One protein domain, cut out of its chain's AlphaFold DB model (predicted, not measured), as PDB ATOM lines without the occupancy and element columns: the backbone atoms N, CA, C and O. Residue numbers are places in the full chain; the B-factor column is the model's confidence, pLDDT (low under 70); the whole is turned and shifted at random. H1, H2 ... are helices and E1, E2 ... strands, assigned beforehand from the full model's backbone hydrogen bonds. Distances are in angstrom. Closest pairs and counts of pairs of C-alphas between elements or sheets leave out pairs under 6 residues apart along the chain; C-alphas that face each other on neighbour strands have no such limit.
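This is residues 743 to 835 of the 895 residues of the protein "Integrator complex subunit 10" of Diversispora epigaea (UniProt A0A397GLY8). A tiny sheet of two parallel strands, E1 and E2, sits at the first turns of H4, which packs side by side with H3, the two helices running opposite ways; the short H1 lies near E1 and H3. The longest helix, H5, stands off to one side, meeting H2 with residues 819 to 823 and sticking out as an arm from residue 824 on, while residues 788 to 793 stick out as the tip of a long loop. The printed part has 93 residues with five named helices and two named strands, in the order H1, E1, H2, H3, E2, H4, H5, and its class is mostly helix. It is only just compact, close to loose, with a radius of gyration of the C-alphas of 14.4 A, and spans 38 by 33 by 33 A.

E1 is residues 751 to 753 and E2 residues 781 to 783, each 6.9 A long from first to last C-alpha. H1, residues 743 to 748, is 8.7 A long and begins at C-alpha 743 (210.701, 234.498, 106.422). H2 is residues 757 to 760, 6.0 A. H3, residues 764 to 776, is 18.3 A long, and H4, residues 797 to 809, 18.4 A. H5, residues 816 to 833, is 27.4 A long and ends at C-alpha 833 (184.027, 242.180, 93.693).

E1 and E2 are parallel neighbours at 19 degrees, with N 752 and O 781 2.9 A apart and N 783 and O 752 3.0 A apart, both within hydrogen-bond range. E1, H2, H3 and E2 form a strand-helix-strand unit, two parallel neighbour strands with helices between them along the chain, and its crossover is right-handed. The closest C-alphas of E2 and H4 are those of Phe 782 and Thr 797, 4.6 A. H3 and H4 touch, closest at the C-alphas of Val 764 and Ile 808, 5.6 A, at a steep tilt of 38 degrees, opposite ways. H1 and H3 are close but not clearly touching, with the C-alphas of Phe 743 and Leu 773 closest at 7.6 A. H2 and H5 only just touch, with 3 pairs of C-alphas within 8 A, the closest those of Phe 760 and Ile 819, 6.1 A. H3 and H5 are apart. In H1, H3 and H4 every O i to N i+4 pair is within hydrogen-bond range; in H5 10 of 14 are, and H2 is too short for such a pair.

The two C-alphas farthest apart are those of Glu 809 and Asn 835, 41.5 A. The printed part has no cut. The link from E2 to H4, with 13 residues, is long. The mean pLDDT of the printed part is 78.5, and residues 786 to 795, 813 to 815 and 829 to 835 are under 70.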
ATOM      1  N   PHE A 743     210.364 235.714 105.672       92.38
ATOM      2  CA  PHE A 743     210.701 234.498 106.422       92.38
ATOM      3  C   PHE A 743     210.482 234.627 107.936       92.38
ATOM      4  O   PHE A 743     209.901 233.703 108.515       92.38
ATOM      5  N   PRO A 744     210.849 235.740 108.600       90.38
ATOM      6  CA  PRO A 744     210.486 235.959 109.997       90.38
ATOM      7  C   PRO A 744     208.972 235.929 110.235       90.38
ATOM      8  O   PRO A 744     208.535 235.286 111.189       90.38
ATOM      9  N   LYS A 745     208.170 236.540 109.347       88.94
ATOM     10  CA  LYS A 745     206.700 236.516 109.439       88.94
ATOM     11  C   LYS A 745     206.120 235.103 109.270       88.94
ATOM     12  O   LYS A 745     205.228 234.716 110.019       88.94
ATOM     13  N   ILE A 746     206.645 234.295 108.345       90.25
ATOM     14  CA  ILE A 746     206.226 232.886 108.189       90.25
ATOM     15  C   ILE A 746     206.544 232.085 109.461       90.25
ATOM     16  O   ILE A 746     205.707 231.317 109.941       90.25
ATOM     17  N   LYS A 747     207.736 232.289 110.041       89.62
ATOM     18  CA  LYS A 747     208.142 231.619 111.286       89.62
ATOM     19  C   LYS A 747     207.242 231.995 112.457       89.62
ATOM     20  O   LYS A 747     206.781 231.103 113.163       89.62
ATOM     21  N   SER A 748     206.947 233.285 112.643       86.12
ATOM     22  CA  SER A 748     206.097 233.743 113.749       86.12
ATOM     23  C   SER A 748     204.669 233.202 113.677       86.12
ATOM     24  O   SER A 748     204.025 233.060 114.710       86.12
ATOM     25  N   ARG A 749     204.175 232.871 112.477       84.44
ATOM     26  CA  ARG A 749     202.837 232.287 112.270       84.44
ATOM     27  C   ARG A 749     202.815 230.757 112.302       84.44
ATOM     28  O   ARG A 749     201.752 230.152 112.185       84.44
ATOM     29  N   GLY A 750     203.973 230.115 112.437       86.19
ATOM     30  CA  GLY A 750     204.070 228.658 112.438       86.19
ATOM     31  C   GLY A 750     203.815 228.015 111.069       86.19
ATOM     32  O   GLY A 750     203.499 226.826 111.021       86.19
ATOM     33  N   GLY A 751     203.934 228.760 109.962       87.06
ATOM     34  CA  GLY A 751     203.762 228.221 108.612       87.06
ATOM     35  C   GLY A 751     203.141 229.180 107.595       87.06
ATOM     36  O   GLY A 751     202.994 230.370 107.858       87.06
ATOM     37  N   LEU A 752     202.787 228.643 106.423       88.38
ATOM     38  CA  LEU A 752     202.167 229.373 105.311       88.38
ATOM     39  C   LEU A 752     201.062 228.525 104.665       88.38
ATOM     40  O   LEU A 752     201.320 227.398 104.215       88.38
ATOM     41  N   LYS A 753     199.838 229.059 104.586       86.31
ATOM     42  CA  LYS A 753     198.687 228.370 103.981       86.31
ATOM     43  C   LYS A 753     198.148 229.147 102.780       86.31
ATOM     44  O   LYS A 753     197.308 230.025 102.911       86.31
ATOM     45  N   TYR A 754     198.576 228.760 101.585       84.31
ATOM     46  CA  TYR A 754     198.037 229.288 100.338       84.31
ATOM     47  C   TYR A 754     198.056 228.206  99.246       84.31
ATOM     48  O   TYR A 754     199.066 228.023  98.557       84.31
ATOM     49  N   PRO A 755     196.935 227.483  99.054       78.56
ATOM     50  CA  PRO A 755     196.860 226.318  98.170       78.56
ATOM     51  C   PRO A 755     197.243 226.597  96.710       78.56
ATOM     52  O   PRO A 755     197.585 225.683  95.975       78.56
ATOM     53  N   ASN A 756     197.234 227.852  96.264       80.81
ATOM     54  CA  ASN A 756     197.542 228.209  94.881       80.81
ATOM     55  C   ASN A 756     198.963 228.754  94.679       80.81
ATOM     56  O   ASN A 756     199.268 229.189  93.572       80.81
ATOM     57  N   LEU A 757     199.845 228.735  95.689       86.19
ATOM     58  CA  LEU A 757     201.174 229.360  95.577       86.19
ATOM     59  C   LEU A 757     201.957 228.757  94.414       86.19
ATOM     60  O   LEU A 757     202.420 229.460  93.516       86.19
ATOM     61  N   LEU A 758     202.055 227.429  94.400       85.81
ATOM     62  CA  LEU A 758     202.849 226.732  93.405       85.81
ATOM     63  C   LEU A 758     202.307 226.976  91.984       85.81
ATOM     64  O   LEU A 758     203.094 227.083  91.052       85.81
ATOM     65  N   LYS A 759     201.009 227.228  91.779       85.12
ATOM     66  CA  LYS A 759     200.452 227.574  90.450       85.12
ATOM     67  C   LYS A 759     201.233 228.685  89.722       85.12
ATOM     68  O   LYS A 759     201.309 228.641  88.498       85.12
ATOM     69  N   PHE A 760     201.830 229.630  90.455       87.56
ATOM     70  CA  PHE A 760     202.532 230.793  89.898       87.56
ATOM     71  C   PHE A 760     204.051 230.797  90.125       87.56
ATOM     72  O   PHE A 760     204.735 231.731  89.700       87.56
ATOM     73  N   MET A 761     204.594 229.769  90.780       88.25
ATOM     74  CA  MET A 761     206.028 229.665  91.057       88.25
ATOM     75  C   MET A 761     206.774 228.956  89.923       88.25
ATOM     76  O   MET A 761     206.478 227.797  89.630       88.25
ATOM     77  N   TYR A 762     207.770 229.632  89.349       86.69
ATOM     78  CA  TYR A 762     208.699 229.118  88.334       86.69
ATOM     79  C   TYR A 762     210.179 229.274  88.737       86.69
ATOM     80  O   TYR A 762     211.034 228.578  88.198       86.69
ATOM     81  N   ASN A 763     210.510 230.164  89.681       89.25
ATOM     82  CA  ASN A 763     211.896 230.378  90.102       89.25
ATOM     83  C   ASN A 763     212.353 229.300  91.102       89.25
ATOM     84  O   ASN A 763     211.952 229.303  92.269       89.25
ATOM     85  N   VAL A 764     213.228 228.402  90.641       90.38
ATOM     86  CA  VAL A 764     213.761 227.270  91.420       90.38
ATOM     87  C   VAL A 764     214.534 227.721  92.660       90.38
ATOM     88  O   VAL A 764     214.439 227.077  93.702       90.38
ATOM     89  N   GLU A 765     215.265 228.835  92.592       91.69
ATOM     90  CA  GLU A 765     216.047 229.318  93.733       91.69
ATOM     91  C   GLU A 765     215.140 229.747  94.889       91.69
ATOM     92  O   GLU A 765     215.429 229.431  96.036       91.69
ATOM     93  N   ILE A 766     214.000 230.385  94.606       91.94
ATOM     94  CA  ILE A 766     213.031 230.738  95.656       91.94
ATOM     95  C   ILE A 766     212.395 229.481  96.260       91.94
ATOM     96  O   ILE A 766     212.210 229.407  97.473       91.94
ATOM     97  N   LEU A 767     212.098 228.465  95.442       91.88
ATOM     98  CA  LEU A 767     211.597 227.182  95.948       91.88
ATOM     99  C   LEU A 767     212.613 226.512  96.884       91.88
ATOM    100  O   LEU A 767     212.223 226.007  97.935       91.88
ATOM    101  N   ARG A 768     213.908 226.552  96.549       92.38
ATOM    102  CA  ARG A 768     214.980 226.048  97.424       92.38
ATOM    103  C   ARG A 768     215.055 226.805  98.746       92.38
ATOM    104  O   ARG A 768     215.211 226.166  99.777       92.38
ATOM    105  N   GLU A 769     214.893 228.126  98.735       92.62
ATOM    106  CA  GLU A 769     214.872 228.936  99.963       92.62
ATOM    107  C   GLU A 769     213.680 228.566 100.870       92.62
ATOM    108  O   GLU A 769     213.829 228.454 102.085       92.62
ATOM    109  N   ILE A 770     212.500 228.294 100.294       90.62
ATOM    110  CA  ILE A 770     211.326 227.811 101.047       90.62
ATOM    111  C   ILE A 770     211.570 226.401 101.609       90.62
ATOM    112  O   ILE A 770     211.203 226.118 102.752       90.62
ATOM    113  N   LEU A 771     212.200 225.512 100.834       90.81
ATOM    114  CA  LEU A 771     212.569 224.174 101.304       90.81
ATOM    115  C   LEU A 771     213.559 224.246 102.469       90.81
ATOM    116  O   LEU A 771     213.406 223.535 103.461       90.81
ATOM    117  N   GLU A 772     214.553 225.124 102.370       91.56
ATOM    118  CA  GLU A 772     215.548 225.330 103.419       91.56
ATOM    119  C   GLU A 772     214.926 225.935 104.684       91.56
ATOM    120  O   GLU A 772     215.250 225.528 105.803       91.56
ATOM    121  N   LEU A 773     213.949 226.834 104.534       90.44
ATOM    122  CA  LEU A 773     213.154 227.336 105.652       90.44
ATOM    123  C   LEU A 773     212.434 226.199 106.397       90.44
ATOM    124  O   LEU A 773     212.422 226.187 107.626       90.44
ATOM    125  N   HIS A 774     211.868 225.227 105.676       90.06
ATOM    126  CA  HIS A 774     211.256 224.054 106.302       90.06
ATOM    127  C   HIS A 774     212.297 223.133 106.953       90.06
ATOM    128  O   HIS A 774     212.092 222.679 108.072       90.06
ATOM    129  N   ARG A 775     213.444 222.890 106.306       89.94
ATOM    130  CA  ARG A 775     214.523 222.055 106.871       89.94
ATOM    131  C   ARG A 775     215.089 222.626 108.167       89.94
ATOM    132  O   ARG A 775     215.342 221.883 109.109       89.94
ATOM    133  N   THR A 776     215.255 223.944 108.223       91.06
ATOM    134  CA  THR A 776     215.737 224.655 109.416       91.06
ATOM    135  C   THR A 776     214.656 224.841 110.484       91.06
ATOM    136  O   THR A 776     214.965 225.206 111.618       91.06
ATOM    137  N   SER A 777     213.383 224.627 110.156       89.62
ATOM    138  CA  SER A 777     212.246 224.772 111.072       89.62
ATOM    139  C   SER A 777     211.134 223.774 110.694       89.62
ATOM    140  O   SER A 777     210.117 224.170 110.113       89.62
ATOM    141  N   PRO A 778     211.311 222.472 110.996       85.81
ATOM    142  CA  PRO A 778     210.417 221.404 110.528       85.81
ATOM    143  C   PRO A 778     208.999 221.473 111.115       85.81
ATOM    144  O   PRO A 778     208.070 220.917 110.535       85.81
ATOM    145  N   ASP A 779     208.811 222.207 112.214       86.94
ATOM    146  CA  ASP A 779     207.510 222.396 112.866       86.94
ATOM    147  C   ASP A 779     206.549 223.302 112.069       86.94
ATOM    148  O   ASP A 779     205.354 223.374 112.372       86.94
ATOM    149  N   LEU A 780     207.050 223.996 111.038       88.69
ATOM    150  CA  LEU A 780     206.252 224.891 110.201       88.69
ATOM    151  C   LEU A 780     205.247 224.120 109.334       88.69
ATOM    152  O   LEU A 780     205.584 223.161 108.635       88.69
ATOM    153  N   LYS A 781     203.996 224.587 109.326       87.50
ATOM    154  CA  LYS A 781     202.892 223.981 108.572       87.50
ATOM    155  C   LYS A 781     202.734 224.628 107.197       87.50
ATOM    156  O   LYS A 781     202.422 225.810 107.100       87.50
ATOM    157  N   PHE A 782     202.867 223.841 106.132       86.81
ATOM    158  CA  PHE A 782     202.757 224.331 104.755       86.81
ATOM    159  C   PHE A 782     201.553 223.726 104.027       86.81
ATOM    160  O   PHE A 782     201.428 222.508 103.922       86.81
ATOM    161  N   SER A 783     200.696 224.579 103.467       85.69
ATOM    162  CA  SER A 783     199.620 224.180 102.549       85.69
ATOM    163  C   SER A 783     199.759 224.984 101.258       85.69
ATOM    164  O   SER A 783     199.257 226.100 101.170       85.69
ATOM    165  N   LEU A 784     200.527 224.464 100.293       84.00
ATOM    166  CA  LEU A 784     200.976 225.212  99.102       84.00
ATOM    167  C   LEU A 784     200.377 224.705  97.778       84.00
ATOM    168  O   LEU A 784     200.663 225.267  96.717       84.00
ATOM    169  N   CYS A 785     199.600 223.620  97.838       75.56
ATOM    170  CA  CYS A 785     199.006 222.938  96.686       75.56
ATOM    171  C   CYS A 785     197.475 222.931  96.769       75.56
ATOM    172  O   CYS A 785     196.940 222.814  97.876       75.56
ATOM    173  N   PRO A 786     196.768 222.991  95.622       64.69
ATOM    174  CA  PRO A 786     195.319 222.940  95.608       64.69
ATOM    175  C   PRO A 786     194.843 221.547  96.019       64.69
ATOM    176  O   PRO A 786     195.504 220.534  95.782       64.69
ATOM    177  N   VAL A 787     193.675 221.513  96.649       57.25
ATOM    178  CA  VAL A 787     192.993 220.284  97.048       57.25
ATOM    179  C   VAL A 787     192.450 219.617  95.779       57.25
ATOM    180  O   VAL A 787     191.765 220.265  94.992       57.25
ATOM    181  N   SER A 788     192.794 218.349  95.538       51.09
ATOM    182  CA  SER A 788     192.234 217.579  94.416       51.09
ATOM    183  C   SER A 788     190.716 217.470  94.583       51.09
ATOM    184  O   SER A 788     190.259 217.143  95.677       51.09
ATOM    185  N   GLU A 789     189.935 217.693  93.517       46.25
ATOM    186  CA  GLU A 789     188.457 217.612  93.533       46.25
ATOM    187  C   GLU A 789     187.930 216.277  94.098       46.25
ATOM    188  O   GLU A 789     186.816 216.211  94.609       46.25
ATOM    189  N   ASN A 790     188.761 215.230  94.088       44.03
ATOM    190  CA  ASN A 790     188.424 213.894  94.576       44.03
ATOM    191  C   ASN A 790     188.734 213.653  96.070       44.03
ATOM    192  O   ASN A 790     188.452 212.563  96.563       44.03
ATOM    193  N   ASN A 791     189.335 214.604  96.800       46.59
ATOM    194  CA  ASN A 791     189.641 214.449  98.230       46.59
ATOM    195  C   ASN A 791     189.709 215.816  98.948       46.59
ATOM    196  O   ASN A 791     190.729 216.487  98.825       46.59
ATOM    197  N   PRO A 792     188.702 216.224  99.750       45.12
ATOM    198  CA  PRO A 792     188.589 217.583 100.301       45.12
ATOM    199  C   PRO A 792     189.533 217.913 101.475       45.12
ATOM    200  O   PRO A 792     189.327 218.908 102.170       45.12
ATOM    201  N   THR A 793     190.550 217.095 101.755       49.97
ATOM    202  CA  THR A 793     191.483 217.382 102.854       49.97
ATOM    203  C   THR A 793     192.533 218.409 102.407       49.97
ATOM    204  O   THR A 793     193.131 218.234 101.343       49.97
ATOM    205  N   PRO A 794     192.782 219.490 103.178       52.41
ATOM    206  CA  PRO A 794     193.835 220.451 102.854       52.41
ATOM    207  C   PRO A 794     195.176 219.726 102.708       52.41
ATOM    208  O   PRO A 794     195.471 218.818 103.489       52.41
ATOM    209  N   ALA A 795     195.977 220.109 101.707       58.81
ATOM    210  CA  ALA A 795     197.270 219.482 101.452       58.81
ATOM    211  C   ALA A 795     198.112 219.487 102.739       58.81
ATOM    212  O   ALA A 795     198.385 220.543 103.312       58.81
ATOM    213  N   SER A 796     198.498 218.300 103.213       74.88
ATOM    214  CA  SER A 796     199.372 218.171 104.379       74.88
ATOM    215  C   SER A 796     200.733 218.808 104.087       74.88
ATOM    216  O   SER A 796     201.168 218.841 102.932       74.88
ATOM    217  N   THR A 797     201.439 219.275 105.124       82.25
ATOM    218  CA  THR A 797     202.819 219.781 104.997       82.25
ATOM    219  C   THR A 797     203.684 218.819 104.188       82.25
ATOM    220  O   THR A 797     204.345 219.230 103.243       82.25
ATOM    221  N   THR A 798     203.588 217.519 104.472       82.69
ATOM    222  CA  THR A 798     204.315 216.464 103.757       82.69
ATOM    223  C   THR A 798     204.014 216.447 102.257       82.69
ATOM    224  O   THR A 798     204.932 216.311 101.452       82.69
ATOM    225  N   LEU A 799     202.746 216.607 101.858       83.31
ATOM    226  CA  LEU A 799     202.366 216.653 100.445       83.31
ATOM    227  C   LEU A 799     202.880 217.932  99.775       83.31
ATOM    228  O   LEU A 799     203.451 217.856  98.689       83.31
ATOM    229  N   SER A 800     202.727 219.088 100.430       85.19
ATOM    230  CA  SER A 800     203.211 220.376  99.915       85.19
ATOM    231  C   SER A 800     204.725 220.364  99.684       85.19
ATOM    232  O   SER A 800     205.179 220.810  98.631       85.19
ATOM    233  N   ILE A 801     205.495 219.814 100.628       88.19
ATOM    234  CA  ILE A 801     206.956 219.702 100.522       88.19
ATOM    235  C   ILE A 801     207.358 218.710  99.426       88.19
ATOM    236  O   ILE A 801     208.194 219.050  98.598       88.19
ATOM    237  N   LYS A 802     206.699 217.546  99.322       86.44
ATOM    238  CA  LYS A 802     206.977 216.574  98.249       86.44
ATOM    239  C   LYS A 802     206.724 217.151  96.851       86.44
ATOM    240  O   LYS A 802     207.490 216.904  95.923       86.44
ATOM    241  N   VAL A 803     205.647 217.923  96.679       85.62
ATOM    242  CA  VAL A 803     205.351 218.598  95.401       85.62
ATOM    243  C   VAL A 803     206.362 219.712  95.117       85.62
ATOM    244  O   VAL A 803     206.734 219.920  93.961       85.62
ATOM    245  N   LEU A 804     206.822 220.413  96.154       87.00
ATOM    246  CA  LEU A 804     207.856 221.438  96.042       87.00
ATOM    247  C   LEU A 804     209.210 220.836  95.627       87.00
ATOM    248  O   LEU A 804     209.826 221.354  94.701       87.00
ATOM    249  N   GLU A 805     209.632 219.724  96.235       89.31
ATOM    250  CA  GLU A 805     210.842 218.979  95.850       89.31
ATOM    251  C   GLU A 805     210.760 218.495  94.398       89.31
ATOM    252  O   GLU A 805     211.657 218.774  93.605       89.31
ATOM    253  N   ASN A 806     209.626 217.904  94.001       87.69
ATOM    254  CA  ASN A 806     209.404 217.479  92.619       87.69
ATOM    255  C   ASN A 806     209.505 218.644  91.613       87.69
ATOM    256  O   ASN A 806     209.985 218.457  90.503       87.69
ATOM    257  N   ARG A 807     209.079 219.858  91.982       84.62
ATOM    258  CA  ARG A 807     209.215 221.060  91.133       84.62
ATOM    259  C   ARG A 807     210.630 221.612  91.051       84.62
ATOM    260  O   ARG A 807     210.949 222.291  90.081       84.62
ATOM    261  N   ILE A 808     211.450 221.374  92.071       88.00
ATOM    262  CA  ILE A 808     212.874 221.726  92.040       88.00
ATOM    263  C   ILE A 808     213.618 220.766  91.108       88.00
ATOM    264  O   ILE A 808     214.502 221.201  90.373       88.00
ATOM    265  N   GLU A 809     213.251 219.484  91.130       87.62
ATOM    266  CA  GLU A 809     213.824 218.446  90.267       87.62
ATOM    267  C   GLU A 809     213.326 218.549  88.819       87.62
ATOM    268  O   GLU A 809     214.108 218.373  87.888       87.62
ATOM    269  N   ASN A 810     212.048 218.894  88.633       84.44
ATOM    270  CA  ASN A 810     211.384 219.035  87.339       84.44
ATOM    271  C   ASN A 810     210.859 220.473  87.159       84.44
ATOM    272  O   ASN A 810     209.667 220.733  87.374       84.44
ATOM    273  N   PRO A 811     211.736 221.433  86.809       78.88
ATOM    274  CA  PRO A 811     211.344 222.819  86.601       78.88
ATOM    275  C   PRO A 811     210.387 222.963  85.416       78.88
ATOM    276  O   PRO A 811     210.437 222.233  84.430       78.88
ATOM    277  N   ILE A 812     209.490 223.937  85.524       70.56
ATOM    278  CA  ILE A 812     208.442 224.186  84.538       70.56
ATOM    279  C   ILE A 812     209.034 224.944  83.334       70.56
ATOM    280  O   ILE A 812     209.454 226.088  83.486       70.56
ATOM    281  N   GLU A 813     208.986 224.360  82.132       62.19
ATOM    282  CA  GLU A 813     209.393 224.994  80.854       62.19
ATOM    283  C   GLU A 813     208.284 225.866  80.211       62.19
ATOM    284  O   GLU A 813     208.145 225.946  78.992       62.19
ATOM    285  N   ILE A 814     207.440 226.521  81.012       62.25
ATOM    286  CA  ILE A 814     206.347 227.371  80.500       62.25
ATOM    287  C   ILE A 814     206.872 228.772  80.159       62.25
ATOM    288  O   ILE A 814     207.806 229.275  80.785       62.25
ATOM    289  N   HIS A 815     206.214 229.445  79.210       69.25
ATOM    290  CA  HIS A 815     206.360 230.882  78.977       69.25
ATOM    291  C   HIS A 815     206.079 231.678  80.271       69.25
ATOM    292  O   HIS A 815     204.932 231.971  80.609       69.25
ATOM    293  N   ILE A 816     207.139 232.046  81.002       73.81
ATOM    294  CA  ILE A 816     207.114 232.799  82.278       73.81
ATOM    295  C   ILE A 816     206.165 234.008  82.218       73.81
ATOM    296  O   ILE A 816     205.436 234.300  83.169       73.81
ATOM    297  N   ASN A 817     206.133 234.674  81.064       74.06
ATOM    298  CA  ASN A 817     205.294 235.838  80.810       74.06
ATOM    299  C   ASN A 817     203.797 235.516  80.945       74.06
ATOM    300  O   ASN A 817     203.057 236.298  81.537       74.06
ATOM    301  N   GLU A 818     203.337 234.360  80.463       80.44
ATOM    302  CA  GLU A 818     201.924 233.972  80.537       80.44
ATOM    303  C   GLU A 818     201.481 233.704  81.977       80.44
ATOM    304  O   GLU A 818     200.380 234.099  82.370       80.44
ATOM    305  N   ILE A 819     202.350 233.085  82.784       83.94
ATOM    306  CA  ILE A 819     202.090 232.822  84.206       83.94
ATOM    307  C   ILE A 819     201.909 234.142  84.957       83.94
ATOM    308  O   ILE A 819     200.927 234.303  85.684       83.94
ATOM    309  N   MET A 820     202.820 235.097  84.754       85.75
ATOM    310  CA  MET A 820     202.759 236.392  85.433       85.75
ATOM    311  C   MET A 820     201.575 237.235  84.957       85.75
ATOM    312  O   MET A 820     200.834 237.766  85.780       85.75
ATOM    313  N   VAL A 821     201.311 237.293  83.649       84.19
ATOM    314  CA  VAL A 821     200.131 237.989  83.109       84.19
ATOM    315  C   VAL A 821     198.834 237.390  83.660       84.19
ATOM    316  O   VAL A 821     197.914 238.126  84.023       84.19
ATOM    317  N   LYS A 822     198.750 236.058  83.772       85.50
ATOM    318  CA  LYS A 822     197.606 235.376  84.387       85.50
ATOM    319  C   LYS A 822     197.462 235.741  85.863       85.50
ATOM    320  O   LYS A 822     196.350 236.053  86.282       85.50
ATOM    321  N   PHE A 823     198.561 235.749  86.618       88.88
ATOM    322  CA  PHE A 823     198.578 236.176  88.019       88.88
ATOM    323  C   PHE A 823     198.018 237.598  88.179       88.88
ATOM    324  O   PHE A 823     197.048 237.794  88.910       88.88
ATOM    325  N   PHE A 824     198.536 238.574  87.426       89.62
ATOM    326  CA  PHE A 824     198.057 239.960  87.490       89.62
ATOM    327  C   PHE A 824     196.585 240.097  87.092       89.62
ATOM    328  O   PHE A 824     195.836 240.862  87.702       89.62
ATOM    329  N   ARG A 825     196.132 239.319  86.101       84.56
ATOM    330  CA  ARG A 825     194.734 239.322  85.659       84.56
ATOM    331  C   ARG A 825     193.783 238.764  86.717       84.56
ATOM    332  O   ARG A 825     192.686 239.301  86.853       84.56
ATOM    333  N   GLU A 826     194.168 237.712  87.436       86.50
ATOM    334  CA  GLU A 826     193.371 237.176  88.551       86.50
ATOM    335  C   GLU A 826     193.244 238.240  89.661       86.50
ATOM    336  O   GLU A 826     192.128 238.613  90.021       86.50
ATOM    337  N   ARG A 827     194.351 238.885  90.058       83.25
ATOM    338  CA  ARG A 827     194.337 239.919  91.114       83.25
ATOM    339  C   ARG A 827     193.603 241.204  90.747       83.25
ATOM    340  O   ARG A 827     192.967 241.807  91.602       83.25
ATOM    341  N   SER A 828     193.602 241.584  89.470       76.19
ATOM    342  CA  SER A 828     192.816 242.734  89.005       76.19
ATOM    343  C   SER A 828     191.296 242.531  89.113       76.19
ATOM    344  O   SER A 828     190.554 243.509  89.153       76.19
ATOM    345  N   LYS A 829     190.811 241.279  89.138       69.50
ATOM    346  CA  LYS A 829     189.374 240.956  89.175       69.50
ATOM    347  C   LYS A 829     188.859 240.784  90.600       69.50
ATOM    348  O   LYS A 829     187.787 241.304  90.907       69.50
ATOM    349  N   ASP A 830     189.620 240.102  91.451       56.00
ATOM    350  CA  ASP A 830     189.187 239.721  92.802       56.00
ATOM    351  C   ASP A 830     189.016 240.925  93.750       56.00
ATOM    352  O   ASP A 830     188.164 240.903  94.633       56.00
ATOM    353  N   GLU A 831     189.734 242.029  93.525       50.19
ATOM    354  CA  GLU A 831     189.591 243.252  94.337       50.19
ATOM    355  C   GLU A 831     188.414 244.155  93.909       50.19
ATOM    356  O   GLU A 831     188.030 245.075  94.632       50.19
ATOM    357  N   THR A 832     187.795 243.892  92.749       41.69
ATOM    358  CA  THR A 832     186.624 244.661  92.274       41.69
ATOM    359  C   THR A 832     185.289 244.125  92.793       41.69
ATOM    360  O   THR A 832     184.305 244.864  92.825       41.69
ATOM    361  N   SER A 833     185.240 242.858  93.216       30.97
ATOM    362  CA  SER A 833     184.027 242.180  93.693       30.97
ATOM    363  C   SER A 833     183.793 242.318  95.202       30.97
ATOM    364  O   SER A 833     182.658 242.165  95.646       30.97
ATOM    365  N   SER A 834     184.821 242.645  95.989       31.00
ATOM    366  CA  SER A 834     184.754 242.713  97.458       31.00
ATOM    367  C   SER A 834     184.363 244.087  98.027       31.00
ATOM    368  O   SER A 834     183.938 244.164  99.177       31.00
ATOM    369  N   ASN A 835     184.417 245.169  97.238       31.42
ATOM    370  CA  ASN A 835     184.252 246.550  97.730       31.42
ATOM    371  C   ASN A 835     182.980 247.288  97.253       31.42
ATOM    372  O   ASN A 835     182.861 248.503  97.427       31.42
TER     373      ASN A 835